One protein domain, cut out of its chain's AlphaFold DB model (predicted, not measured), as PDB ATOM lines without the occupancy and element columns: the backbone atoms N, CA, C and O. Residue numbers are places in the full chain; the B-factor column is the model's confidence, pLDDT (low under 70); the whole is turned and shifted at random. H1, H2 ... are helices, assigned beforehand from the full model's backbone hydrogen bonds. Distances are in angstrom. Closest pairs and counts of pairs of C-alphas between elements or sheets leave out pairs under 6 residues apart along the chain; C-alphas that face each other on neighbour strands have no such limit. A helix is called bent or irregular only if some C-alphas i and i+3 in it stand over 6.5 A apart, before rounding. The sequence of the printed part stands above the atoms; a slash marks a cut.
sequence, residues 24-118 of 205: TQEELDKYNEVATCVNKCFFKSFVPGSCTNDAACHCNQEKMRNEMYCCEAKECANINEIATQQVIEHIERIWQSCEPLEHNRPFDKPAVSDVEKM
ATOM      1  N   THR A  24     -52.808 -66.523  23.135       83.56
ATOM      2  CA  THR A  24     -54.051 -66.500  23.903       83.56
ATOM      3  C   THR A  24     -55.020 -65.520  23.241       83.56
ATOM      4  O   THR A  24     -54.605 -64.608  22.521       83.56
ATOM      5  N   GLN A  25     -56.323 -65.691  23.465       83.56
ATOM      6  CA  GLN A  25     -57.307 -64.729  22.962       83.56
ATOM      7  C   GLN A  25     -56.996 -63.304  23.461       83.56
ATOM      8  O   GLN A  25     -57.173 -62.343  22.720       83.56
ATOM      9  N   GLU A  26     -56.478 -63.186  24.687       85.69
ATOM     10  CA  GLU A  26     -56.026 -61.923  25.273       85.69
ATOM     11  C   GLU A  26     -54.837 -61.321  24.512       85.69
ATOM     12  O   GLU A  26     -54.833 -60.131  24.216       85.69
ATOM     13  N   GLU A  27     -53.841 -62.129  24.138       86.44
ATOM     14  CA  GLU A  27     -52.745 -61.644  23.299       86.44
ATOM     15  C   GLU A  27     -53.260 -61.187  21.937       86.44
ATOM     16  O   GLU A  27     -52.911 -60.105  21.481       86.44
ATOM     17  N   LEU A  28     -54.121 -61.976  21.288       88.00
ATOM     18  CA  LEU A  28     -54.665 -61.615  19.981       88.00
ATOM     19  C   LEU A  28     -55.424 -60.278  20.018       88.00
ATOM     20  O   LEU A  28     -55.310 -59.496  19.075       88.00
ATOM     21  N   ASP A  29     -56.144 -60.004  21.105       90.38
ATOM     22  CA  ASP A  29     -56.827 -58.728  21.327       90.38
ATOM     23  C   ASP A  29     -55.833 -57.556  21.400       90.38
ATOM     24  O   ASP A  29     -55.981 -56.584  20.655       90.38
ATOM     25  N   LYS A  30     -54.733 -57.705  22.157       90.81
ATOM     26  CA  LYS A  30     -53.642 -56.711  22.218       90.81
ATOM     27  C   LYS A  30     -53.025 -56.440  20.844       90.81
ATOM     28  O   LYS A  30     -52.769 -55.287  20.498       90.81
ATOM     29  N   TYR A  31     -52.805 -57.479  20.033       89.31
ATOM     30  CA  TYR A  31     -52.303 -57.314  18.660       89.31
ATOM     31  C   TYR A  31     -53.315 -56.585  17.769       89.31
ATOM     32  O   TYR A  31     -52.932 -55.728  16.969       89.31
ATOM     33  N   ASN A  32     -54.600 -56.913  17.894       92.12
ATOM     34  CA  ASN A  32     -55.656 -56.296  17.099       92.12
ATOM     35  C   ASN A  32     -55.843 -54.808  17.442       92.12
ATOM     36  O   ASN A  32     -56.090 -53.994  16.549       92.12
ATOM     37  N   GLU A  33     -55.671 -54.434  18.708       94.00
ATOM     38  CA  GLU A  33     -55.679 -53.039  19.152       94.00
ATOM     39  C   GLU A  33     -54.549 -52.234  18.486       94.00
ATOM     40  O   GLU A  33     -54.801 -51.181  17.890       94.00
ATOM     41  N   VAL A  34     -53.323 -52.776  18.479       93.00
ATOM     42  CA  VAL A  34     -52.169 -52.143  17.814       93.00
ATOM     43  C   VAL A  34     -52.408 -52.033  16.313       93.00
ATOM     44  O   VAL A  34     -52.242 -50.956  15.744       93.00
ATOM     45  N   ALA A  35     -52.873 -53.106  15.670       91.81
ATOM     46  CA  ALA A  35     -53.169 -53.112  14.238       91.81
ATOM     47  C   ALA A  35     -54.261 -52.099  13.853       91.81
ATOM     48  O   ALA A  35     -54.202 -51.484  12.783       91.81
ATOM     49  N   THR A  36     -55.249 -51.895  14.726       95.19
ATOM     50  CA  THR A  36     -56.296 -50.887  14.538       95.19
ATOM     51  C   THR A  36     -55.722 -49.476  14.647       95.19
ATOM     52  O   THR A  36     -56.040 -48.618  13.819       95.19
ATOM     53  N   CYS A  37     -54.857 -49.228  15.632       95.94
ATOM     54  CA  CYS A  37     -54.189 -47.940  15.801       95.94
ATOM     55  C   CYS A  37     -53.299 -47.600  14.597       95.94
ATOM     56  O   CYS A  37     -53.433 -46.528  14.004       95.94
ATOM     57  N   VAL A  38     -52.470 -48.552  14.172       93.81
ATOM     58  CA  VAL A  38     -51.593 -48.423  13.003       93.81
ATOM     59  C   VAL A  38     -52.402 -48.130  11.735       93.81
ATOM     60  O   VAL A  38     -52.097 -47.182  11.015       93.81
ATOM     61  N   ASN A  39     -53.518 -48.835  11.505       92.00
ATOM     62  CA  ASN A  39     -54.418 -48.522  10.388       92.00
ATOM     63  C   ASN A  39     -54.967 -47.091  10.455       92.00
ATOM     64  O   ASN A  39     -55.042 -46.407   9.436       92.00
ATOM     65  N   LYS A  40     -55.344 -46.600  11.642       93.94
ATOM     66  CA  LYS A  40     -55.788 -45.206  11.781       93.94
ATOM     67  C   LYS A  40     -54.687 -44.213  11.417       93.94
ATOM     68  O   LYS A  40     -54.984 -43.217  10.760       93.94
ATOM     69  N   CYS A  41     -53.446 -44.475  11.816       93.88
ATOM     70  CA  CYS A  41     -52.298 -43.642  11.460       93.88
ATOM     71  C   CYS A  41     -52.000 -43.663   9.959       93.88
ATOM     72  O   CYS A  41     -51.747 -42.610   9.364       93.88
ATOM     73  N   PHE A  42     -52.137 -44.829   9.334       90.69
ATOM     74  CA  PHE A  42     -52.053 -44.984   7.891       90.69
ATOM     75  C   PHE A  42     -53.097 -44.118   7.166       90.69
ATOM     76  O   PHE A  42     -52.724 -43.257   6.375       90.69
ATOM     77  N   PHE A  43     -54.390 -44.241   7.488       90.19
ATOM     78  CA  PHE A  43     -55.441 -43.449   6.826       90.19
ATOM     79  C   PHE A  43     -55.394 -41.951   7.150       90.19
ATOM     80  O   PHE A  43     -55.878 -41.139   6.359       90.19
ATOM     81  N   LYS A  44     -54.815 -41.565   8.295       89.75
ATOM     82  CA  LYS A  44     -54.539 -40.153   8.604       89.75
ATOM     83  C   LYS A  44     -53.507 -39.550   7.655       89.75
ATOM     84  O   LYS A  44     -53.652 -38.393   7.277       89.75
ATOM     85  N   SER A  45     -52.484 -40.325   7.312       87.50
ATOM     86  CA  SER A  45     -51.341 -39.857   6.520       87.50
ATOM     87  C   SER A  45     -51.594 -40.018   5.019       87.50
ATOM     88  O   SER A  45     -51.241 -39.153   4.224       87.50
ATOM     89  N   PHE A  46     -52.286 -41.091   4.634       85.94
ATOM     90  CA  PHE A  46     -52.650 -41.424   3.261       85.94
ATOM     91  C   PHE A  46     -54.156 -41.265   3.053       85.94
ATOM     92  O   PHE A  46     -54.914 -42.239   2.993       85.94
ATOM     93  N   VAL A  47     -54.587 -40.007   2.932       81.38
ATOM     94  CA  VAL A  47     -55.984 -39.639   2.651       81.38
ATOM     95  C   VAL A  47     -56.459 -40.361   1.378       81.38
ATOM     96  O   VAL A  47     -55.702 -40.401   0.399       81.38
ATOM     97  N   PRO A  48     -57.686 -40.919   1.339       72.75
ATOM     98  CA  PRO A  48     -58.194 -41.636   0.171       72.75
ATOM     99  C   PRO A  48     -58.022 -40.825  -1.118       72.75
ATOM    100  O   PRO A  48     -58.467 -39.683  -1.214       72.75
ATOM    101  N   GLY A  49     -57.359 -41.434  -2.104       68.81
ATOM    102  CA  GLY A  49     -57.075 -40.833  -3.412       68.81
ATOM    103  C   GLY A  49     -55.681 -40.214  -3.568       68.81
ATOM    104  O   GLY A  49     -55.308 -39.904  -4.693       68.81
ATOM    105  N   SER A  50     -54.898 -40.071  -2.491       74.50
ATOM    106  CA  SER A  50     -53.518 -39.556  -2.569       74.50
ATOM    107  C   SER A  50     -52.507 -40.644  -2.952       74.50
ATOM    108  O   SER A  50     -51.849 -40.514  -3.976       74.50
ATOM    109  N   CYS A  51     -52.432 -41.735  -2.181       78.56
ATOM    110  CA  CYS A  51     -51.607 -42.916  -2.493       78.56
ATOM    111  C   CYS A  51     -52.164 -44.245  -1.946       78.56
ATOM    112  O   CYS A  51     -51.543 -45.282  -2.133       78.56
ATOM    113  N   THR A  52     -53.335 -44.246  -1.301       77.31
ATOM    114  CA  THR A  52     -53.864 -45.369  -0.498       77.31
ATOM    115  C   THR A  52     -53.899 -46.726  -1.222       77.31
ATOM    116  O   THR A  52     -53.781 -47.762  -0.576       77.31
ATOM    117  N   ASN A  53     -54.055 -46.727  -2.551       78.88
ATOM    118  CA  ASN A  53     -54.151 -47.936  -3.381       78.88
ATOM    119  C   ASN A  53     -52.940 -48.139  -4.313       78.88
ATOM    120  O   ASN A  53     -52.972 -49.032  -5.156       78.88
ATOM    121  N   ASP A  54     -51.901 -47.310  -4.198       81.44
ATOM    122  CA  ASP A  54     -50.724 -47.343  -5.064       81.44
ATOM    123  C   ASP A  54     -49.458 -47.525  -4.215       81.44
ATOM    124  O   ASP A  54     -48.980 -46.611  -3.535       81.44
ATOM    125  N   ALA A  55     -48.912 -48.743  -4.249       78.50
ATOM    126  CA  ALA A  55     -47.726 -49.103  -3.477       78.50
ATOM    127  C   ALA A  55     -46.484 -48.297  -3.897       78.50
ATOM    128  O   ALA A  55     -45.676 -47.931  -3.043       78.50
ATOM    129  N   ALA A  56     -46.348 -47.958  -5.185       80.50
ATOM    130  CA  ALA A  56     -45.241 -47.133  -5.659       80.50
ATOM    131  C   ALA A  56     -45.349 -45.698  -5.119       80.50
ATOM    132  O   ALA A  56     -44.355 -45.112  -4.686       80.50
ATOM    133  N   CYS A  57     -46.569 -45.168  -5.055       83.94
ATOM    134  CA  CYS A  57     -46.881 -43.868  -4.484       83.94
ATOM    135  C   CYS A  57     -46.536 -43.816  -2.986       83.94
ATOM    136  O   CYS A  57     -45.823 -42.905  -2.567       83.94
ATOM    137  N   HIS A  58     -46.922 -44.817  -2.181       81.44
ATOM    138  CA  HIS A  58     -46.514 -44.885  -0.764       81.44
ATOM    139  C   HIS A  58     -44.994 -44.850  -0.577       81.44
ATOM    140  O   HIS A  58     -44.468 -44.110   0.262       81.44
ATOM    141  N   CYS A  59     -44.273 -45.630  -1.377       83.38
ATOM    142  CA  CYS A  59     -42.824 -45.737  -1.273       83.38
ATOM    143  C   CYS A  59     -42.088 -44.478  -1.751       83.38
ATOM    144  O   CYS A  59     -40.956 -44.247  -1.330       83.38
ATOM    145  N   ASN A  60     -42.726 -43.601  -2.533       81.75
ATOM    146  CA  ASN A  60     -42.113 -42.353  -2.993       81.75
ATOM    147  C   ASN A  60     -42.522 -41.106  -2.177       81.75
ATOM    148  O   ASN A  60     -41.837 -40.090  -2.226       81.75
ATOM    149  N   GLN A  61     -43.594 -41.171  -1.381       85.62
ATOM    150  CA  GLN A  61     -44.066 -40.040  -0.565       85.62
ATOM    151  C   GLN A  61     -43.424 -39.989   0.829       85.62
ATOM    152  O   GLN A  61     -44.025 -40.396   1.825       85.62
ATOM    153  N   GLU A  62     -42.213 -39.438   0.915       84.19
ATOM    154  CA  GLU A  62     -41.459 -39.330   2.176       84.19
ATOM    155  C   GLU A  62     -42.225 -38.613   3.284       84.19
ATOM    156  O   GLU A  62     -42.346 -39.132   4.390       84.19
ATOM    157  N   LYS A  63     -42.829 -37.466   2.966       85.75
ATOM    158  CA  LYS A  63     -43.594 -36.690   3.941       85.75
ATOM    159  C   LYS A  63     -44.726 -37.509   4.574       85.75
ATOM    160  O   LYS A  63     -44.855 -37.510   5.793       85.75
ATOM    161  N   MET A  64     -45.511 -38.227   3.767       87.88
ATOM    162  CA  MET A  64     -46.640 -39.017   4.276       87.88
ATOM    163  C   MET A  64     -46.169 -40.223   5.096       87.88
ATOM    164  O   MET A  64     -46.771 -40.539   6.118       87.88
ATOM    165  N   ARG A  65     -45.068 -40.878   4.699       88.25
ATOM    166  CA  ARG A  65     -44.478 -41.958   5.507       88.25
ATOM    167  C   ARG A  65     -43.982 -41.450   6.854       88.25
ATOM    168  O   ARG A  65     -44.264 -42.074   7.867       88.25
ATOM    169  N   ASN A  66     -43.292 -40.314   6.873       88.81
ATOM    170  CA  ASN A  66     -42.784 -39.726   8.110       88.81
ATOM    171  C   ASN A  66     -43.937 -39.329   9.043       88.81
ATOM    172  O   ASN A  66     -43.885 -39.602  10.241       88.81
ATOM    173  N   GLU A  67     -45.016 -38.755   8.500       91.44
ATOM    174  CA  GLU A  67     -46.243 -38.464   9.252       91.44
ATOM    175  C   GLU A  67     -46.885 -39.737   9.828       91.44
ATOM    176  O   GLU A  67     -47.264 -39.753  11.002       91.44
ATOM    177  N   MET A  68     -46.933 -40.819   9.046       91.56
ATOM    178  CA  MET A  68     -47.449 -42.117   9.485       91.56
ATOM    179  C   MET A  68     -46.593 -42.712  10.607       91.56
ATOM    180  O   MET A  68     -47.127 -43.016  11.673       91.56
ATOM    181  N   TYR A  69     -45.271 -42.787  10.424       91.25
ATOM    182  CA  TYR A  69     -44.334 -43.276  11.439       91.25
ATOM    183  C   TYR A  69     -44.428 -42.469  12.733       91.25
ATOM    184  O   TYR A  69     -44.440 -43.035  13.825       91.25
ATOM    185  N   CYS A  70     -44.570 -41.145  12.634       92.88
ATOM    186  CA  CYS A  70     -44.740 -40.305  13.811       92.88
ATOM    187  C   CYS A  70     -46.094 -40.453  14.488       92.88
ATOM    188  O   CYS A  70     -46.161 -40.322  15.710       92.88
ATOM    189  N   CYS A  71     -47.158 -40.729  13.739       95.00
ATOM    190  CA  CYS A  71     -48.442 -41.073  14.331       95.00
ATOM    191  C   CYS A  71     -48.341 -42.395  15.100       95.00
ATOM    192  O   CYS A  71     -48.719 -42.445  16.267       95.00
ATOM    193  N   GLU A  72     -47.761 -43.437  14.501       93.81
ATOM    194  CA  GLU A  72     -47.617 -44.745  15.149       93.81
ATOM    195  C   GLU A  72     -46.744 -44.670  16.407       93.81
ATOM    196  O   GLU A  72     -47.104 -45.206  17.457       93.81
ATOM    197  N   ALA A  73     -45.629 -43.943  16.336       91.56
ATOM    198  CA  ALA A  73     -44.717 -43.764  17.458       91.56
ATOM    199  C   ALA A  73     -45.341 -42.966  18.621       91.56
ATOM    200  O   ALA A  73     -45.026 -43.227  19.781       91.56
ATOM    201  N   LYS A  74     -46.228 -42.002  18.335       91.75
ATOM    202  CA  LYS A  74     -46.894 -41.172  19.358       91.75
ATOM    203  C   LYS A  74     -48.123 -41.838  19.958       91.75
ATOM    204  O   LYS A  74     -48.293 -41.824  21.172       91.75
ATOM    205  N   GLU A  75     -48.977 -42.383  19.103       92.44
ATOM    206  CA  GLU A  75     -50.328 -42.813  19.466       92.44
ATOM    207  C   GLU A  75     -50.393 -44.320  19.728       92.44
ATOM    208  O   GLU A  75     -51.141 -44.754  20.597       92.44
ATOM    209  N   CYS A  76     -49.608 -45.127  19.004       93.31
ATOM    210  CA  CYS A  76     -49.729 -46.585  19.039       93.31
ATOM    211  C   CYS A  76     -48.672 -47.253  19.916       93.31
ATOM    212  O   CYS A  76     -48.965 -48.268  20.531       93.31
ATOM    213  N   ALA A  77     -47.463 -46.700  20.032       89.75
ATOM    214  CA  ALA A  77     -46.350 -47.385  20.692       89.75
ATOM    215  C   ALA A  77     -46.544 -47.665  22.198       89.75
ATOM    216  O   ALA A  77     -45.837 -48.512  22.739       89.75
ATOM    217  N   ASN A  78     -47.483 -46.988  22.866       88.25
ATOM    218  CA  ASN A  78     -47.696 -47.085  24.317       88.25
ATOM    219  C   ASN A  78     -49.078 -47.631  24.712       88.25
ATOM    220  O   ASN A  78     -49.447 -47.536  25.880       88.25
ATOM    221  N   ILE A  79     -49.859 -48.174  23.770       90.38
ATOM    222  CA  ILE A  79     -51.229 -48.626  24.074       90.38
ATOM    223  C   ILE A  79     -51.252 -49.906  24.921       90.38
ATOM    224  O   ILE A  79     -52.134 -50.080  25.752       90.38
ATOM    225  N   ASN A  80     -50.255 -50.777  24.751       88.75
ATOM    226  CA  ASN A  80     -50.058 -51.984  25.550       88.75
ATOM    227  C   ASN A  80     -48.582 -52.423  25.508       88.75
ATOM    228  O   ASN A  80     -47.758 -51.834  24.805       88.75
ATOM    229  N   GLU A  81     -48.224 -53.454  26.271       87.62
ATOM    230  CA  GLU A  81     -46.835 -53.875  26.483       87.62
ATOM    231  C   GLU A  81     -46.127 -54.424  25.235       87.62
ATOM    232  O   GLU A  81     -44.896 -54.399  25.173       87.62
ATOM    233  N   ILE A  82     -46.878 -54.894  24.231       87.38
ATOM    234  CA  ILE A  82     -46.320 -55.385  22.961       87.38
ATOM    235  C   ILE A  82     -46.234 -54.281  21.900       87.38
ATOM    236  O   ILE A  82     -45.587 -54.462  20.866       87.38
ATOM    237  N   ALA A  83     -46.879 -53.137  22.138       89.88
ATOM    238  CA  ALA A  83     -47.156 -52.151  21.109       89.88
ATOM    239  C   ALA A  83     -45.900 -51.483  20.547       89.88
ATOM    240  O   ALA A  83     -45.785 -51.340  19.333       89.88
ATOM    241  N   THR A  84     -44.925 -51.136  21.394       89.69
ATOM    242  CA  THR A  84     -43.671 -50.528  20.920       89.69
ATOM    243  C   THR A  84     -42.943 -51.458  19.948       89.69
ATOM    244  O   THR A  84     -42.526 -51.026  18.876       89.69
ATOM    245  N   GLN A  85     -42.832 -52.746  20.290       89.00
ATOM    246  CA  GLN A  85     -42.174 -53.727  19.428       89.00
ATOM    247  C   GLN A  85     -42.952 -53.926  18.124       89.00
ATOM    248  O   GLN A  85     -42.355 -53.929  17.052       89.00
ATOM    249  N   GLN A  86     -44.282 -54.029  18.204       90.69
ATOM    250  CA  GLN A  86     -45.133 -54.202  17.028       90.69
ATOM    251  C   GLN A  86     -45.098 -53.002  16.079       90.69
ATOM    252  O   GLN A  86     -45.059 -53.197  14.867       90.69
ATOM    253  N   VAL A  87     -45.060 -51.774  16.600       90.06
ATOM    254  CA  VAL A  87     -44.895 -50.563  15.783       90.06
ATOM    255  C   VAL A  87     -43.549 -50.586  15.058       90.06
ATOM    256  O   VAL A  87     -43.503 -50.372  13.853       90.06
ATOM    257  N   ILE A  88     -42.455 -50.924  15.744       89.00
ATOM    258  CA  ILE A  88     -41.125 -50.996  15.113       89.00
ATOM    259  C   ILE A  88     -41.083 -52.073  14.019       89.00
ATOM    260  O   ILE A  88     -40.624 -51.803  12.910       89.00
ATOM    261  N   GLU A  89     -41.606 -53.271  14.295       89.88
ATOM    262  CA  GLU A  89     -41.701 -54.344  13.295       89.88
ATOM    263  C   GLU A  89     -42.600 -53.958  12.112       89.88
ATOM    264  O   GLU A  89     -42.347 -54.357  10.972       89.88
ATOM    265  N   HIS A  90     -43.659 -53.186  12.358       89.31
ATOM    266  CA  HIS A  90     -44.537 -52.688  11.309       89.31
ATOM    267  C   HIS A  90     -43.822 -51.689  10.393       89.31
ATOM    268  O   HIS A  90     -43.858 -51.849   9.172       89.31
ATOM    269  N   ILE A  91     -43.113 -50.718  10.972       88.56
ATOM    270  CA  ILE A  91     -42.298 -49.734  10.246       88.56
ATOM    271  C   ILE A  91     -41.259 -50.444   9.372       88.56
ATOM    272  O   ILE A  91     -41.134 -50.140   8.183       88.56
ATOM    273  N   GLU A  92     -40.559 -51.437   9.930       88.19
ATOM    274  CA  GLU A  92     -39.593 -52.249   9.187       88.19
ATOM    275  C   GLU A  92     -40.258 -53.046   8.059       88.19
ATOM    276  O   GLU A  92     -39.733 -53.119   6.951       88.19
ATOM    277  N   ARG A  93     -41.447 -53.606   8.284       87.50
ATOM    278  CA  ARG A  93     -42.181 -54.322   7.233       87.50
ATOM    279  C   ARG A  93     -42.597 -53.401   6.090       87.50
ATOM    280  O   ARG A  93     -42.472 -53.792   4.931       87.50
ATOM    281  N   ILE A  94     -43.078 -52.194   6.392       84.50
ATOM    282  CA  ILE A  94     -43.427 -51.198   5.370       84.50
ATOM    283  C   ILE A  94     -42.192 -50.823   4.568       84.50
ATOM    284  O   ILE A  94     -42.227 -50.823   3.340       84.50
ATOM    285  N   TRP A  95     -41.087 -50.560   5.255       83.81
ATOM    286  CA  TRP A  95     -39.805 -50.336   4.613       83.81
ATOM    287  C   TRP A  95     -39.450 -51.462   3.630       83.81
ATOM    288  O   TRP A  95     -39.115 -51.189   2.477       83.81
ATOM    289  N   GLN A  96     -39.543 -52.723   4.068       84.62
ATOM    290  CA  GLN A  96     -39.183 -53.873   3.235       84.62
ATOM    291  C   GLN A  96     -40.159 -54.048   2.069       84.62
ATOM    292  O   GLN A  96     -39.768 -54.469   0.987       84.62
ATOM    293  N   SER A  97     -41.423 -53.654   2.232       82.94
ATOM    294  CA  SER A  97     -42.398 -53.678   1.135       82.94
ATOM    295  C   SER A  97     -42.050 -52.721  -0.015       82.94
ATOM    296  O   SER A  97     -42.535 -52.909  -1.129       82.94
ATOM    297  N   CYS A  98     -41.173 -51.742   0.229       82.06
ATOM    298  CA  CYS A  98     -40.647 -50.833  -0.785       82.06
ATOM    299  C   CYS A  98     -39.376 -51.350  -1.487       82.06
ATOM    300  O   CYS A  98     -38.904 -50.700  -2.417       82.06
ATOM    301  N   GLU A  99     -38.836 -52.508  -1.087       75.75
ATOM    302  CA  GLU A  99     -37.672 -53.150  -1.715       75.75
ATOM    303  C   GLU A  99     -37.828 -53.387  -3.233       75.75
ATOM    304  O   GLU A  99     -36.953 -52.979  -3.983       75.75
ATOM    305  N   PRO A 100     -38.939 -53.912  -3.782       71.81
ATOM    306  CA  PRO A 100     -39.057 -54.103  -5.236       71.81
ATOM    307  C   PRO A 100     -39.053 -52.797  -6.057       71.81
ATOM    308  O   PRO A 100     -39.001 -52.838  -7.285       71.81
ATOM    309  N   LEU A 101     -39.104 -51.633  -5.401       70.69
ATOM    310  CA  LEU A 101     -39.028 -50.298  -6.005       70.69
ATOM    311  C   LEU A 101     -37.622 -49.672  -5.820       70.69
ATOM    312  O   LEU A 101     -37.424 -48.474  -6.025       70.69
ATOM    313  N   GLU A 102     -36.639 -50.508  -5.450       54.66
ATOM    314  CA  GLU A 102     -35.289 -50.201  -4.956       54.66
ATOM    315  C   GLU A 102     -34.445 -49.252  -5.799       54.66
ATOM    316  O   GLU A 102     -33.609 -48.542  -5.244       54.66
ATOM    317  N   HIS A 103     -34.649 -49.204  -7.118       55.66
ATOM    318  CA  HIS A 103     -33.855 -48.339  -7.999       55.66
ATOM    319  C   HIS A 103     -34.003 -46.841  -7.693       55.66
ATOM    320  O   HIS A 103     -33.205 -46.051  -8.183       55.66
ATOM    321  N   ASN A 104     -34.969 -46.460  -6.854       51.34
ATOM    322  CA  ASN A 104     -35.126 -45.111  -6.329       51.34
ATOM    323  C   ASN A 104     -35.494 -45.122  -4.842       51.34
ATOM    324  O   ASN A 104     -36.303 -44.289  -4.465       51.34
ATOM    325  N   ARG A 105     -34.981 -46.045  -4.002       61.69
ATOM    326  CA  ARG A 105     -35.314 -46.066  -2.559       61.69
ATOM    327  C   ARG A 105     -34.974 -44.687  -1.952       61.69
ATOM    328  O   ARG A 105     -33.796 -44.412  -1.738       61.69
ATOM    329  N   PRO A 106     -35.950 -43.790  -1.701       58.03
ATOM    330  CA  PRO A 106     -35.624 -42.391  -1.424       58.03
ATOM    331  C   PRO A 106     -35.250 -42.135   0.046       58.03
ATOM    332  O   PRO A 106     -35.125 -40.986   0.449       58.03
ATOM    333  N   PHE A 107     -35.136 -43.183   0.872       66.62
ATOM    334  CA  PHE A 107     -34.972 -43.086   2.323       66.62
ATOM    335  C   PHE A 107     -34.205 -44.291   2.878       66.62
ATOM    336  O   PHE A 107     -34.315 -45.384   2.320       66.62
ATOM    337  N   ASP A 108     -33.455 -44.056   3.965       75.56
ATOM    338  CA  ASP A 108     -32.584 -44.988   4.705       75.56
ATOM    339  C   ASP A 108     -33.278 -45.708   5.870       75.56
ATOM    340  O   ASP A 108     -34.240 -45.180   6.433       75.56
ATOM    341  N   LYS A 109     -32.753 -46.907   6.210       81.25
ATOM    342  CA  LYS A 109     -33.078 -47.749   7.375       81.25
ATOM    343  C   LYS A 109     -33.703 -46.962   8.516       81.25
ATOM    344  O   LYS A 109     -32.854 -46.470   9.246       81.25
ATOM    345  N   PRO A 110     -35.028 -46.815   8.764       77.38
ATOM    346  CA  PRO A 110     -35.450 -46.074   9.937       77.38
ATOM    347  C   PRO A 110     -35.043 -46.906  11.146       77.38
ATOM    348  O   PRO A 110     -35.676 -47.911  11.478       77.38
ATOM    349  N   ALA A 111     -33.938 -46.523  11.781       83.81
ATOM    350  CA  ALA A 111     -33.609 -47.044  13.083       83.81
ATOM    351  C   ALA A 111     -34.590 -46.434  14.084       83.81
ATOM    352  O   ALA A 111     -35.125 -45.340  13.883       83.81
ATOM    353  N   VAL A 112     -34.797 -47.120  15.205       84.19
ATOM    354  CA  VAL A 112     -35.658 -46.625  16.290       84.19
ATOM    355  C   VAL A 112     -35.256 -45.200  16.691       84.19
ATOM    356  O   VAL A 112     -36.108 -44.326  16.796       84.19
ATOM    357  N   SER A 113     -33.950 -44.936  16.781       84.38
ATOM    358  CA  SER A 113     -33.397 -43.616  17.091       84.38
ATOM    359  C   SER A 113     -33.715 -42.535  16.056       84.38
ATOM    360  O   SER A 113     -33.765 -41.355  16.403       84.38
ATOM    361  N   ASP A 114     -33.901 -42.901  14.789       86.00
ATOM    362  CA  ASP A 114     -34.249 -41.946  13.734       86.00
ATOM    363  C   ASP A 114     -35.729 -41.584  13.820       86.00
ATOM    364  O   ASP A 114     -36.075 -40.409  13.728       86.00
ATOM    365  N   VAL A 115     -36.588 -42.565  14.115       85.25
ATOM    366  CA  VAL A 115     -38.014 -42.340  14.391       85.25
ATOM    367  C   VAL A 115     -38.193 -41.479  15.645       85.25
ATOM    368  O   VAL A 115     -38.958 -40.518  15.630       85.25
ATOM    369  N   GLU A 116     -37.441 -41.745  16.713       88.56
ATOM    370  CA  GLU A 116     -37.454 -40.935  17.937       88.56
ATOM    371  C   GLU A 116     -37.081 -39.471  17.670       88.56
ATOM    372  O   GLU A 116     -37.801 -38.560  18.087       88.56
ATOM    373  N   LYS A 117     -35.994 -39.230  16.922       88.06
ATOM    374  CA  LYS A 117     -35.549 -37.876  16.553       88.06
ATOM    375  C   LYS A 117     -36.536 -37.175  15.626       88.06
ATOM    376  O   LYS A 117     -36.854 -36.011  15.851       88.06
ATOM    377  N   MET A 118     -37.016 -37.874  14.602       88.75
ATOM    378  CA  MET A 118     -37.960 -37.346  13.618       88.75
ATOM    379  C   MET A 118     -39.290 -36.962  14.270       88.75
ATOM    380  O   MET A 118     -39.894 -35.951  13.915       88.75
TER     381      MET A 118
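Overview. This is residues 24 to 118 of the 205 residues of an uncharacterized protein of Magnaporthe oryzae (strain Y34) (UniProt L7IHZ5). A helical hairpin of H3 and H4 makes the middle of the domain; the long H1 crosses one side of it, and the short H6 packs crosswise on H3 on the other side. Two short helices, H2 and H5, sit at the end of the hairpin where H3 begins and H4 ends. The printed part has 95 residues with six named helices, H1 to H6 in chain order, and no named strand; its class is all helix. It is compact, with a radius of gyration of the C-alphas of 13.5 A and spans of 41 by 30 by 22 A.

Arrangement. H1, residues 25 to 45, touches H3, residues 62 to 76, with the closest C-alphas, those of Ser 45 and Met 64, 5.3 A apart. They run opposite ways at a tilt of 36 degrees, only just steep. H1 touches H4, residues 83 to 97, with its residues 31 to 38 alone, at a steep tilt of 55 degrees, the same way; the closest C-alphas are those of Val 34 and Ala 83, 6.0 A apart. H2, residues 55 to 60, touches H3 only at the corner by their link, and only just, with 3 pairs of C-alphas within 8 A; the closest are those of His 58 and Arg 65, 7.2 A apart. H3 is the hub, touching four helices. H3 and H4 form a hairpin, running opposite ways at a shallow tilt of 20 degrees; the closest C-alphas are those of Glu 72 and Val 87, 6.5 A apart. H5, residues 99 to 104, is close to but not clearly touching H2, the closest C-alphas being those of Ala 56 and Leu 101, 7.0 A apart. H6, residues 112 to 118, touches H3 at a steep tilt of 69 degrees, only just short of about perpendicular; the closest C-alphas are those of Tyr 69 and Val 115, 7.0 A apart. H1 is apart from H5 and from H6. In H1, H2, H3, H4 and H6 every O i to N i+4 pair is within hydrogen-bond range; in H5 0 of 2 are, beside 2 of 3 O i to N i+3 pairs.

Along the chain. H1 begins at C-alpha 25 at (-57.307, -64.729, 22.962) and measures 30.4 A from first to last C-alpha. H2 measures 8.8 A, H3 20.1 A and H4 20.6 A. H5, 9.6 A, is irregular: C-alphas 100 and 103 are 8.2 A apart. H6, 9.9 A, ends at C-alpha 118 at (-37.960, -37.346, 13.618).

Size, cuts and confidence. The two C-alphas farthest apart, those of Glu 26 and His 103, are 42.2 A apart. The printed part has no cut. The links H2 to H3 and H4 to H5 are tight, the other three are short, and no link is long. The mean pLDDT of the printed part is 84.7; residue 49 and residues 102 to 107 are under 70.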